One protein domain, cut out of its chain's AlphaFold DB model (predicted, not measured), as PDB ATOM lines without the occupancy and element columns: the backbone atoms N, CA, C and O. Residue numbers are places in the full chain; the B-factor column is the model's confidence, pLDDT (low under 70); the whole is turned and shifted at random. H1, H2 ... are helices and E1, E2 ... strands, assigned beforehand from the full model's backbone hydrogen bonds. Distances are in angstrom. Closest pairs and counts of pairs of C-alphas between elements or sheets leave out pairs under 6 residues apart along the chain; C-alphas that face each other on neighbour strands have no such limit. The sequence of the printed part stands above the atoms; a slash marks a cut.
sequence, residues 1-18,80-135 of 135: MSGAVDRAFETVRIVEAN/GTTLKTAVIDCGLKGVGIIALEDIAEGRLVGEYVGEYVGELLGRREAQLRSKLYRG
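Overview. This is residues 1 to 18 and 80 to 135 of the 135 residues of the protein "AWS domain-containing protein" of Phytophthora parasitica (strain INRA-310) (UniProt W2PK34). There is little regular structure: an antiparallel hairpin of strands E1 and E2, helix H1 near its turn, and helix H2 far off. The printed part has 74 residues, 28 in H1, E1, E2, H2 in that order, class mixed. It is extended, radius of gyration of the C-alphas 18.4 A, spanning 53 by 33 by 26 A.

Arrangement. H1, residues 4 to 10, comes closest to E1, residues 85 to 89, at C-alphas 4 and 89, 6.1 A apart. E2, residues 95 to 99, forms a hairpin with E1, antiparallel at 147 degrees. H2, residues 123 to 133, follows a long link and is apart from H1. Find N 86 and O 98 2.9 A apart, within hydrogen-bond range, like every O i to N i+4 pair of both helices.

Along the chain. Find H1 starting at C-alpha 4, (7.273, -10.143, 23.030), and H2 running 15.4 A to C-alpha 133, (-1.853, 21.316, -0.030).

Size, cuts and confidence. Residues 19 to 79 are cut out; C-alphas 18 and 80 are 13.3 A apart. Residues 1, 2, 120, 134 and 135 have pLDDT under 70.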
ATOM      1  N   MET A   1      12.380 -18.197  27.827       49.16
ATOM      2  CA  MET A   1      12.056 -17.660  26.488       49.16
ATOM      3  C   MET A   1      11.733 -16.190  26.686       49.16
ATOM      4  O   MET A   1      10.884 -15.929  27.528       49.16
ATOM      5  N   SER A   2      12.445 -15.264  26.035       63.25
ATOM      6  CA  SER A   2      12.194 -13.815  26.186       63.25
ATOM      7  C   SER A   2      10.810 -13.465  25.609       63.25
ATOM      8  O   SER A   2      10.393 -14.061  24.608       63.25
ATOM      9  N   GLY A   3      10.050 -12.609  26.297       85.56
ATOM     10  CA  GLY A   3       8.676 -12.239  25.940       85.56
ATOM     11  C   GLY A   3       8.614 -11.316  24.718       85.56
ATOM     12  O   GLY A   3       9.632 -10.811  24.256       85.56
ATOM     13  N   ALA A   4       7.422 -11.080  24.154       89.31
ATOM     14  CA  ALA A   4       7.273 -10.143  23.030       89.31
ATOM     15  C   ALA A   4       7.738  -8.719  23.379       89.31
ATOM     16  O   ALA A   4       8.323  -8.045  22.534       89.31
ATOM     17  N   VAL A   5       7.528  -8.307  24.633       92.06
ATOM     18  CA  VAL A   5       7.985  -7.022  25.175       92.06
ATOM     19  C   VAL A   5       9.514  -6.941  25.192       92.06
ATOM     20  O   VAL A   5      10.064  -5.996  24.636       92.06
ATOM     21  N   ASP A   6      10.198  -7.950  25.740       92.44
ATOM     22  CA  ASP A   6      11.668  -7.981  25.816       92.44
ATOM     23  C   ASP A   6      12.302  -7.846  24.425       92.44
ATOM     24  O   ASP A   6      13.159  -6.993  24.202       92.44
ATOM     25  N   ARG A   7      11.801  -8.618  23.450       91.75
ATOM     26  CA  ARG A   7      12.273  -8.552  22.057       91.75
ATOM     27  C   ARG A   7      12.052  -7.187  21.415       91.75
ATOM     28  O   ARG A   7      12.863  -6.764  20.600       91.75
ATOM     29  N   ALA A   8      10.956  -6.502  21.742       90.12
ATOM     30  CA  ALA A   8      10.723  -5.159  21.222       90.12
ATOM     31  C   ALA A   8      11.781  -4.184  21.762       90.12
ATOM     32  O   ALA A   8      12.388  -3.452  20.980       90.12
ATOM     33  N   PHE A   9      12.067  -4.236  23.067       92.75
ATOM     34  CA  PHE A   9      13.067  -3.375  23.700       92.75
ATOM     35  C   PHE A   9      14.507  -3.634  23.231       92.75
ATOM     36  O   PHE A   9      15.298  -2.698  23.190       92.75
ATOM     37  N   GLU A  10      14.842  -4.852  22.797       93.56
ATOM     38  CA  GLU A  10      16.148  -5.169  22.190       93.56
ATOM     39  C   GLU A  10      16.404  -4.420  20.865       93.56
ATOM     40  O   GLU A  10      17.554  -4.243  20.466       93.56
ATOM     41  N   THR A  11      15.347  -3.975  20.176       91.44
ATOM     42  CA  THR A  11      15.441  -3.367  18.832       91.44
ATOM     43  C   THR A  11      15.327  -1.846  18.813       91.44
ATOM     44  O   THR A  11      15.440  -1.240  17.747       91.44
ATOM     45  N   VAL A  12      15.103  -1.211  19.964       91.56
ATOM     46  CA  VAL A  12      14.845   0.231  20.050       91.56
ATOM     47  C   VAL A  12      15.853   0.928  20.947       91.56
ATOM     48  O   VAL A  12      16.382   0.363  21.902       91.56
ATOM     49  N   ARG A  13      16.088   2.206  20.660       93.25
ATOM     50  CA  ARG A  13      16.815   3.111  21.546       93.25
ATOM     51  C   ARG A  13      15.810   3.992  22.274       93.25
ATOM     52  O   ARG A  13      15.017   4.672  21.630       93.25
ATOM     53  N   ILE A  14      15.868   3.999  23.602       92.75
ATOM     54  CA  ILE A  14      15.039   4.889  24.419       92.75
ATOM     55  C   ILE A  14      15.643   6.291  24.396       92.75
ATOM     56  O   ILE A  14      16.845   6.458  24.607       92.75
ATOM     57  N   VAL A  15      14.804   7.287  24.122       93.25
ATOM     58  CA  VAL A  15      15.164   8.706  24.123       93.25
ATOM     59  C   VAL A  15      14.174   9.467  24.995       93.25
ATOM     60  O   VAL A  15      12.990   9.143  25.011       93.25
ATOM     61  N   GLU A  16      14.665  10.460  25.730       90.38
ATOM     62  CA  GLU A  16      13.843  11.281  26.635       90.38
ATOM     63  C   GLU A  16      13.313  12.553  25.957       90.38
ATOM     64  O   GLU A  16      12.365  13.163  26.433       90.38
ATOM     65  N   ALA A  17      13.914  12.944  24.831       89.75
ATOM     66  CA  ALA A  17      13.528  14.087  24.014       89.75
ATOM     67  C   ALA A  17      13.818  13.789  22.537       89.75
ATOM     68  O   ALA A  17      14.539  12.839  22.213       89.75
ATOM     69  N   ASN A  18      13.277  14.610  21.635       89.19
ATOM     70  CA  ASN A  18      13.530  14.462  20.204       89.19
ATOM     71  C   ASN A  18      15.030  14.532  19.877       89.19
ATOM     72  O   ASN A  18      15.734  15.447  20.308       89.19
ATOM     73  N   GLY A  80       7.288  16.839  32.025       89.38
ATOM     74  CA  GLY A  80       6.950  15.453  31.752       89.38
ATOM     75  C   GLY A  80       5.656  14.986  32.429       89.38
ATOM     76  O   GLY A  80       5.019  15.666  33.239       89.38
ATOM     77  N   THR A  81       5.253  13.768  32.073       88.50
ATOM     78  CA  THR A  81       4.106  13.082  32.675       88.50
ATOM     79  C   THR A  81       4.528  12.290  33.912       88.50
ATOM     80  O   THR A  81       5.610  11.711  33.962       88.50
ATOM     81  N   THR A  82       3.648  12.227  34.909       88.69
ATOM     82  CA  THR A  82       3.804  11.382  36.111       88.69
ATOM     83  C   THR A  82       2.888  10.160  36.092       88.69
ATOM     84  O   THR A  82       2.768   9.463  37.098       88.69
ATOM     85  N   LEU A  83       2.201   9.921  34.970       94.69
ATOM     86  CA  LEU A  83       1.271   8.808  34.827       94.69
ATOM     87  C   LEU A  83       1.984   7.460  34.873       94.69
ATOM     88  O   LEU A  83       2.979   7.232  34.184       94.69
ATOM     89  N   LYS A  84       1.414   6.533  35.636       95.50
ATOM     90  CA  LYS A  84       1.842   5.141  35.694       95.50
ATOM     91  C   LYS A  84       1.314   4.399  34.475       95.50
ATOM     92  O   LYS A  84       0.104   4.250  34.291       95.50
ATOM     93  N   THR A  85       2.233   3.894  33.664       95.75
ATOM     94  CA  THR A  85       1.931   3.078  32.488       95.75
ATOM     95  C   THR A  85       2.743   1.787  32.508       95.75
ATOM     96  O   THR A  85       3.744   1.672  33.218       95.75
ATOM     97  N   ALA A  86       2.294   0.795  31.746       95.38
ATOM     98  CA  ALA A  86       3.035  -0.436  31.501       95.38
ATOM     99  C   ALA A  86       3.048  -0.770  30.014       95.38
ATOM    100  O   ALA A  86       2.115  -0.440  29.281       95.38
ATOM    101  N   VAL A  87       4.094  -1.477  29.596       95.69
ATOM    102  CA  VAL A  87       4.201  -2.051  28.256       95.69
ATOM    103  C   VAL A  87       3.780  -3.514  28.314       95.69
ATOM    104  O   VAL A  87       4.292  -4.274  29.134       95.69
ATOM    105  N   ILE A  88       2.828  -3.898  27.468       96.19
ATOM    106  CA  ILE A  88       2.210  -5.226  27.476       96.19
ATOM    107  C   ILE A  88       2.211  -5.859  26.084       96.19
ATOM    108  O   ILE A  88       2.243  -5.169  25.064       96.19
ATOM    109  N   ASP A  89       2.143  -7.188  26.049       95.94
ATOM    110  CA  ASP A  89       1.870  -7.944  24.829       95.94
ATOM    111  C   ASP A  89       0.358  -7.925  24.539       95.94
ATOM    112  O   ASP A  89      -0.448  -8.435  25.317       95.94
ATOM    113  N   CYS A  90      -0.022  -7.318  23.416       95.31
ATOM    114  CA  CYS A  90      -1.393  -7.220  22.918       95.31
ATOM    115  C   CYS A  90      -1.705  -8.288  21.848       95.31
ATOM    116  O   CYS A  90      -2.619  -8.110  21.031       95.31
ATOM    117  N   GLY A  91      -0.949  -9.390  21.809       93.81
ATOM    118  CA  GLY A  91      -1.153 -10.515  20.900       93.81
ATOM    119  C   GLY A  91      -0.943 -10.114  19.441       93.81
ATOM    120  O   GLY A  91       0.122  -9.643  19.053       93.81
ATOM    121  N   LEU A  92      -1.978 -10.266  18.608       94.31
ATOM    122  CA  LEU A  92      -1.895  -9.954  17.170       94.31
ATOM    123  C   LEU A  92      -1.625  -8.471  16.871       94.31
ATOM    124  O   LEU A  92      -1.188  -8.147  15.771       94.31
ATOM    125  N   LYS A  93      -1.885  -7.570  17.828       92.94
ATOM    126  CA  LYS A  93      -1.600  -6.133  17.689       92.94
ATOM    127  C   LYS A  93      -0.162  -5.770  18.079       92.94
ATOM    128  O   LYS A  93       0.195  -4.598  18.009       92.94
ATOM    129  N   GLY A  94       0.652  -6.750  18.478       93.31
ATOM    130  CA  GLY A  94       2.026  -6.538  18.917       93.31
ATOM    131  C   GLY A  94       2.097  -5.971  20.330       93.31
ATOM    132  O   GLY A  94       1.316  -6.350  21.195       93.31
ATOM    133  N   VAL A  95       3.047  -5.072  20.571       95.12
ATOM    134  CA  VAL A  95       3.303  -4.485  21.892       95.12
ATOM    135  C   VAL A  95       2.534  -3.173  22.046       95.12
ATOM    136  O   VAL A  95       2.525  -2.346  21.138       95.12
ATOM    137  N   GLY A  96       1.880  -2.982  23.193       95.06
ATOM    138  CA  GLY A  96       1.090  -1.790  23.493       95.06
ATOM    139  C   GLY A  96       1.415  -1.180  24.851       95.06
ATOM    140  O   GLY A  96       2.096  -1.786  25.674       95.06
ATOM    141  N   ILE A  97       0.897   0.026  25.079       95.62
ATOM    142  CA  ILE A  97       0.978   0.735  26.359       95.62
ATOM    143  C   ILE A  97      -0.405   0.715  27.011       95.62
ATOM    144  O   ILE A  97      -1.409   0.971  26.344       95.62
ATOM    145  N   ILE A  98      -0.453   0.436  28.312       96.38
ATOM    146  CA  ILE A  98      -1.667   0.493  29.131       96.38
ATOM    147  C   ILE A  98      -1.480   1.460  30.304       96.38
ATOM    148  O   ILE A  98      -0.387   1.562  30.864       96.38
ATOM    149  N   ALA A  99      -2.544   2.172  30.676       97.31
ATOM    150  CA  ALA A  99      -2.577   2.985  31.888       97.31
ATOM    151  C   ALA A  99      -2.782   2.097  33.127       97.31
ATOM    152  O   ALA A  99      -3.580   1.162  33.100       97.31
ATOM    153  N   LEU A 100      -2.068   2.396  34.213       97.69
ATOM    154  CA  LEU A 100      -2.188   1.712  35.509       97.69
ATOM    155  C   LEU A 100      -2.948   2.550  36.552       97.69
ATOM    156  O   LEU A 100      -3.020   2.173  37.720       97.69
ATOM    157  N   GLU A 101      -3.467   3.706  36.147       97.25
ATOM    158  CA  GLU A 101      -4.271   4.618  36.958       97.25
ATOM    159  C   GLU A 101      -5.341   5.293  36.087       97.25
ATOM    160  O   GLU A 101      -5.185   5.379  34.865       97.25
ATOM    161  N   ASP A 102      -6.408   5.790  36.718       97.12
ATOM    162  CA  ASP A 102      -7.431   6.583  36.035       97.12
ATOM    163  C   ASP A 102      -6.852   7.925  35.563       97.12
ATOM    164  O   ASP A 102      -6.128   8.619  36.287       97.12
ATOM    165  N   ILE A 103      -7.194   8.317  34.337       96.12
ATOM    166  CA  ILE A 103      -6.693   9.540  33.708       96.12
ATOM    167  C   ILE A 103      -7.837  10.547  33.619       96.12
ATOM    168  O   ILE A 103      -8.807  10.334  32.896       96.12
ATOM    169  N   ALA A 104      -7.708  11.656  34.350       93.38
ATOM    170  CA  ALA A 104      -8.645  12.769  34.253       93.38
ATOM    171  C   ALA A 104      -8.598  13.417  32.860       93.38
ATOM    172  O   ALA A 104      -7.536  13.500  32.232       93.38
ATOM    173  N   GLU A 105      -9.742  13.922  32.400       92.31
ATOM    174  CA  GLU A 105      -9.832  14.656  31.140       92.31
ATOM    175  C   GLU A 105      -8.856  15.845  31.122       92.31
ATOM    176  O   GLU A 105      -8.678  16.551  32.115       92.31
ATOM    177  N   GLY A 106      -8.171  16.039  29.993       86.62
ATOM    178  CA  GLY A 106      -7.201  17.123  29.819       86.62
ATOM    179  C   GLY A 106      -5.831  16.907  30.480       86.62
ATOM    180  O   GLY A 106      -4.951  17.755  30.308       86.62
ATOM    181  N   ARG A 107      -5.602  15.791  31.194       90.50
ATOM    182  CA  ARG A 107      -4.277  15.440  31.739       90.50
ATOM    183  C   ARG A 107      -3.326  15.015  30.614       90.50
ATOM    184  O   ARG A 107      -3.696  14.226  29.747       90.50
ATOM    185  N   LEU A 108      -2.087  15.510  30.643       91.44
ATOM    186  CA  LEU A 108      -1.048  15.072  29.710       91.44
ATOM    187  C   LEU A 108      -0.757  13.575  29.897       91.44
ATOM    188  O   LEU A 108      -0.381  13.157  30.991       91.44
ATOM    189  N   VAL A 109      -0.898  12.789  28.824       94.31
ATOM    190  CA  VAL A 109      -0.630  11.340  28.848       94.31
ATOM    191  C   VAL A 109       0.862  11.046  28.725       94.31
ATOM    192  O   VAL A 109       1.421  10.323  29.543       94.31
ATOM    193  N   GLY A 110       1.508  11.647  27.732       92.88
ATOM    194  CA  GLY A 110       2.926  11.506  27.440       92.88
ATOM    195  C   GLY A 110       3.298  12.312  26.202       92.88
ATOM    196  O   GLY A 110       2.426  12.868  25.529       92.88
ATOM    197  N   GLU A 111       4.592  12.376  25.913       93.31
ATOM    198  CA  GLU A 111       5.124  13.023  24.718       93.31
ATOM    199  C   GLU A 111       5.521  11.966  23.685       93.31
ATOM    200  O   GLU A 111       6.103  10.934  24.020       93.31
ATOM    201  N   TYR A 112       5.201  12.223  22.416       92.69
ATOM    202  CA  TYR A 112       5.738  11.433  21.318       92.69
ATOM    203  C   TYR A 112       7.122  11.974  20.960       92.69
ATOM    204  O   TYR A 112       7.234  13.011  20.305       92.69
ATOM    205  N   VAL A 113       8.155  11.267  21.408       93.00
ATOM    206  CA  VAL A 113       9.557  11.608  21.156       93.00
ATOM    207  C   VAL A 113      10.211  10.574  20.254       93.00
ATOM    208  O   VAL A 113       9.870   9.391  20.280       93.00
ATOM    209  N   GLY A 114      11.166  11.016  19.447       92.69
ATOM    210  CA  GLY A 114      11.906  10.124  18.570       92.69
ATOM    211  C   GLY A 114      12.949  10.848  17.744       92.69
ATOM    212  O   GLY A 114      13.351  11.973  18.039       92.69
ATOM    213  N   GLU A 115      13.396  10.184  16.689       90.62
ATOM    214  CA  GLU A 115      14.321  10.781  15.740       90.62
ATOM    215  C   GLU A 115      13.560  11.651  14.739       90.62
ATOM    216  O   GLU A 115      12.669  11.180  14.028       90.62
ATOM    217  N   TYR A 116      13.918  12.930  14.670       85.50
ATOM    218  CA  TYR A 116      13.414  13.828  13.642       85.50
ATOM    219  C   TYR A 116      14.412  13.876  12.484       85.50
ATOM    220  O   TYR A 116      15.548  14.331  12.637       85.50
ATOM    221  N   VAL A 117      13.961  13.407  11.320       82.62
ATOM    222  CA  VAL A 117      14.753  13.284  10.079       82.62
ATOM    223  C   VAL A 117      14.228  14.236   8.990       82.62
ATOM    224  O   VAL A 117      14.411  14.020   7.796       82.62
ATOM    225  N   GLY A 118      13.493  15.275   9.390       73.56
ATOM    226  CA  GLY A 118      12.910  16.235   8.458       73.56
ATOM    227  C   GLY A 118      13.892  17.325   8.040       73.56
ATOM    228  O   GLY A 118      14.766  17.735   8.798       73.56
ATOM    229  N   GLU A 119      13.688  17.853   6.839       70.06
ATOM    230  CA  GLU A 119      14.321  19.090   6.389       70.06
ATOM    231  C   GLU A 119      13.706  20.307   7.102       70.06
ATOM    232  O   GLU A 119      12.497  20.361   7.359       70.06
ATOM    233  N   LEU A 120      14.521  21.315   7.416       68.88
ATOM    234  CA  LEU A 120      13.993  22.615   7.820       68.88
ATOM    235  C   LEU A 120      13.320  23.291   6.625       68.88
ATOM    236  O   LEU A 120      13.972  23.697   5.663       68.88
ATOM    237  N   LEU A 121      12.012  23.504   6.729       71.44
ATOM    238  CA  LEU A 121      11.277  24.302   5.758       71.44
ATOM    239  C   LEU A 121      11.337  25.774   6.153       71.44
ATOM    240  O   LEU A 121      10.686  26.217   7.099       71.44
ATOM    241  N   GLY A 122      12.100  26.556   5.390       72.56
ATOM    242  CA  GLY A 122      12.083  28.009   5.512       72.56
ATOM    243  C   GLY A 122      10.678  28.583   5.286       72.56
ATOM    244  O   GLY A 122       9.843  27.996   4.596       72.56
ATOM    245  N   ARG A 123      10.416  29.781   5.823       77.88
ATOM    246  CA  ARG A 123       9.088  30.432   5.789       77.88
ATOM    247  C   ARG A 123       8.473  30.487   4.379       77.88
ATOM    248  O   ARG A 123       7.272  30.285   4.223       77.88
ATOM    249  N   ARG A 124       9.303  30.725   3.354       82.31
ATOM    250  CA  ARG A 124       8.896  30.756   1.938       82.31
ATOM    251  C   ARG A 124       8.457  29.378   1.432       82.31
ATOM    252  O   ARG A 124       7.395  29.268   0.828       82.31
ATOM    253  N   GLU A 125       9.253  28.350   1.704       81.44
ATOM    254  CA  GLU A 125       8.988  26.959   1.319       81.44
ATOM    255  C   GLU A 125       7.704  26.448   1.991       81.44
ATOM    256  O   GLU A 125       6.811  25.918   1.331       81.44
ATOM    257  N   ALA A 126       7.548  26.717   3.294       82.31
ATOM    258  CA  ALA A 126       6.348  26.381   4.056       82.31
ATOM    259  C   ALA A 126       5.088  27.060   3.487       82.31
ATOM    260  O   ALA A 126       4.042  26.423   3.357       82.31
ATOM    261  N   GLN A 127       5.178  28.336   3.090       85.12
ATOM    262  CA  GLN A 127       4.073  29.045   2.438       85.12
ATOM    263  C   GLN A 127       3.724  28.455   1.067       85.12
ATOM    264  O   GLN A 127       2.540  28.343   0.746       85.12
ATOM    265  N   LEU A 128       4.720  28.073   0.262       87.56
ATOM    266  CA  LEU A 128       4.494  27.429  -1.035       87.56
ATOM    267  C   LEU A 128       3.800  26.077  -0.864       87.56
ATOM    268  O   LEU A 128       2.768  25.838  -1.490       87.56
ATOM    269  N   ARG A 129       4.302  25.232   0.042       85.75
ATOM    270  CA  ARG A 129       3.707  23.922   0.338       85.75
ATOM    271  C   ARG A 129       2.301  24.050   0.927       85.75
ATOM    272  O   ARG A 129       1.404  23.327   0.515       85.75
ATOM    273  N   SER A 130       2.058  25.028   1.806       85.50
ATOM    274  CA  SER A 130       0.709  25.298   2.327       85.50
ATOM    275  C   SER A 130      -0.282  25.686   1.225       85.50
ATOM    276  O   SER A 130      -1.433  25.269   1.288       85.50
ATOM    277  N   LYS A 131       0.146  26.444   0.204       89.38
ATOM    278  CA  LYS A 131      -0.698  26.755  -0.964       89.38
ATOM    279  C   LYS A 131      -0.940  25.534  -1.852       89.38
ATOM    280  O   LYS A 131      -2.027  25.410  -2.390       89.38
ATOM    281  N   LEU A 132       0.048  24.651  -1.985       86.69
ATOM    282  CA  LEU A 132      -0.054  23.397  -2.745       86.69
ATOM    283  C   LEU A 132      -1.011  22.381  -2.102       86.69
ATOM    284  O   LEU A 132      -1.732  21.699  -2.817       86.69
ATOM    285  N   TYR A 133      -1.019  22.279  -0.768       82.50
ATOM    286  CA  TYR A 133      -1.853  21.316  -0.030       82.50
ATOM    287  C   TYR A 133      -3.238  21.842   0.361       82.50
ATOM    288  O   TYR A 133      -4.065  21.078   0.856       82.50
ATOM    289  N   ARG A 134      -3.508  23.134   0.156       68.19
ATOM    290  CA  ARG A 134      -4.867  23.682   0.219       68.19
ATOM    291  C   ARG A 134      -5.569  23.358  -1.099       68.19
ATOM    292  O   ARG A 134      -5.532  24.169  -2.020       68.19
ATOM    293  N   GLY A 135      -6.134  22.154  -1.181       54.94
ATOM    294  CA  GLY A 135      -7.207  21.859  -2.134       54.94
ATOM    295  C   GLY A 135      -8.399  22.773  -1.897       54.94
ATOM    296  O   GLY A 135      -8.702  23.026  -0.707       54.94
TER     297      GLY A 135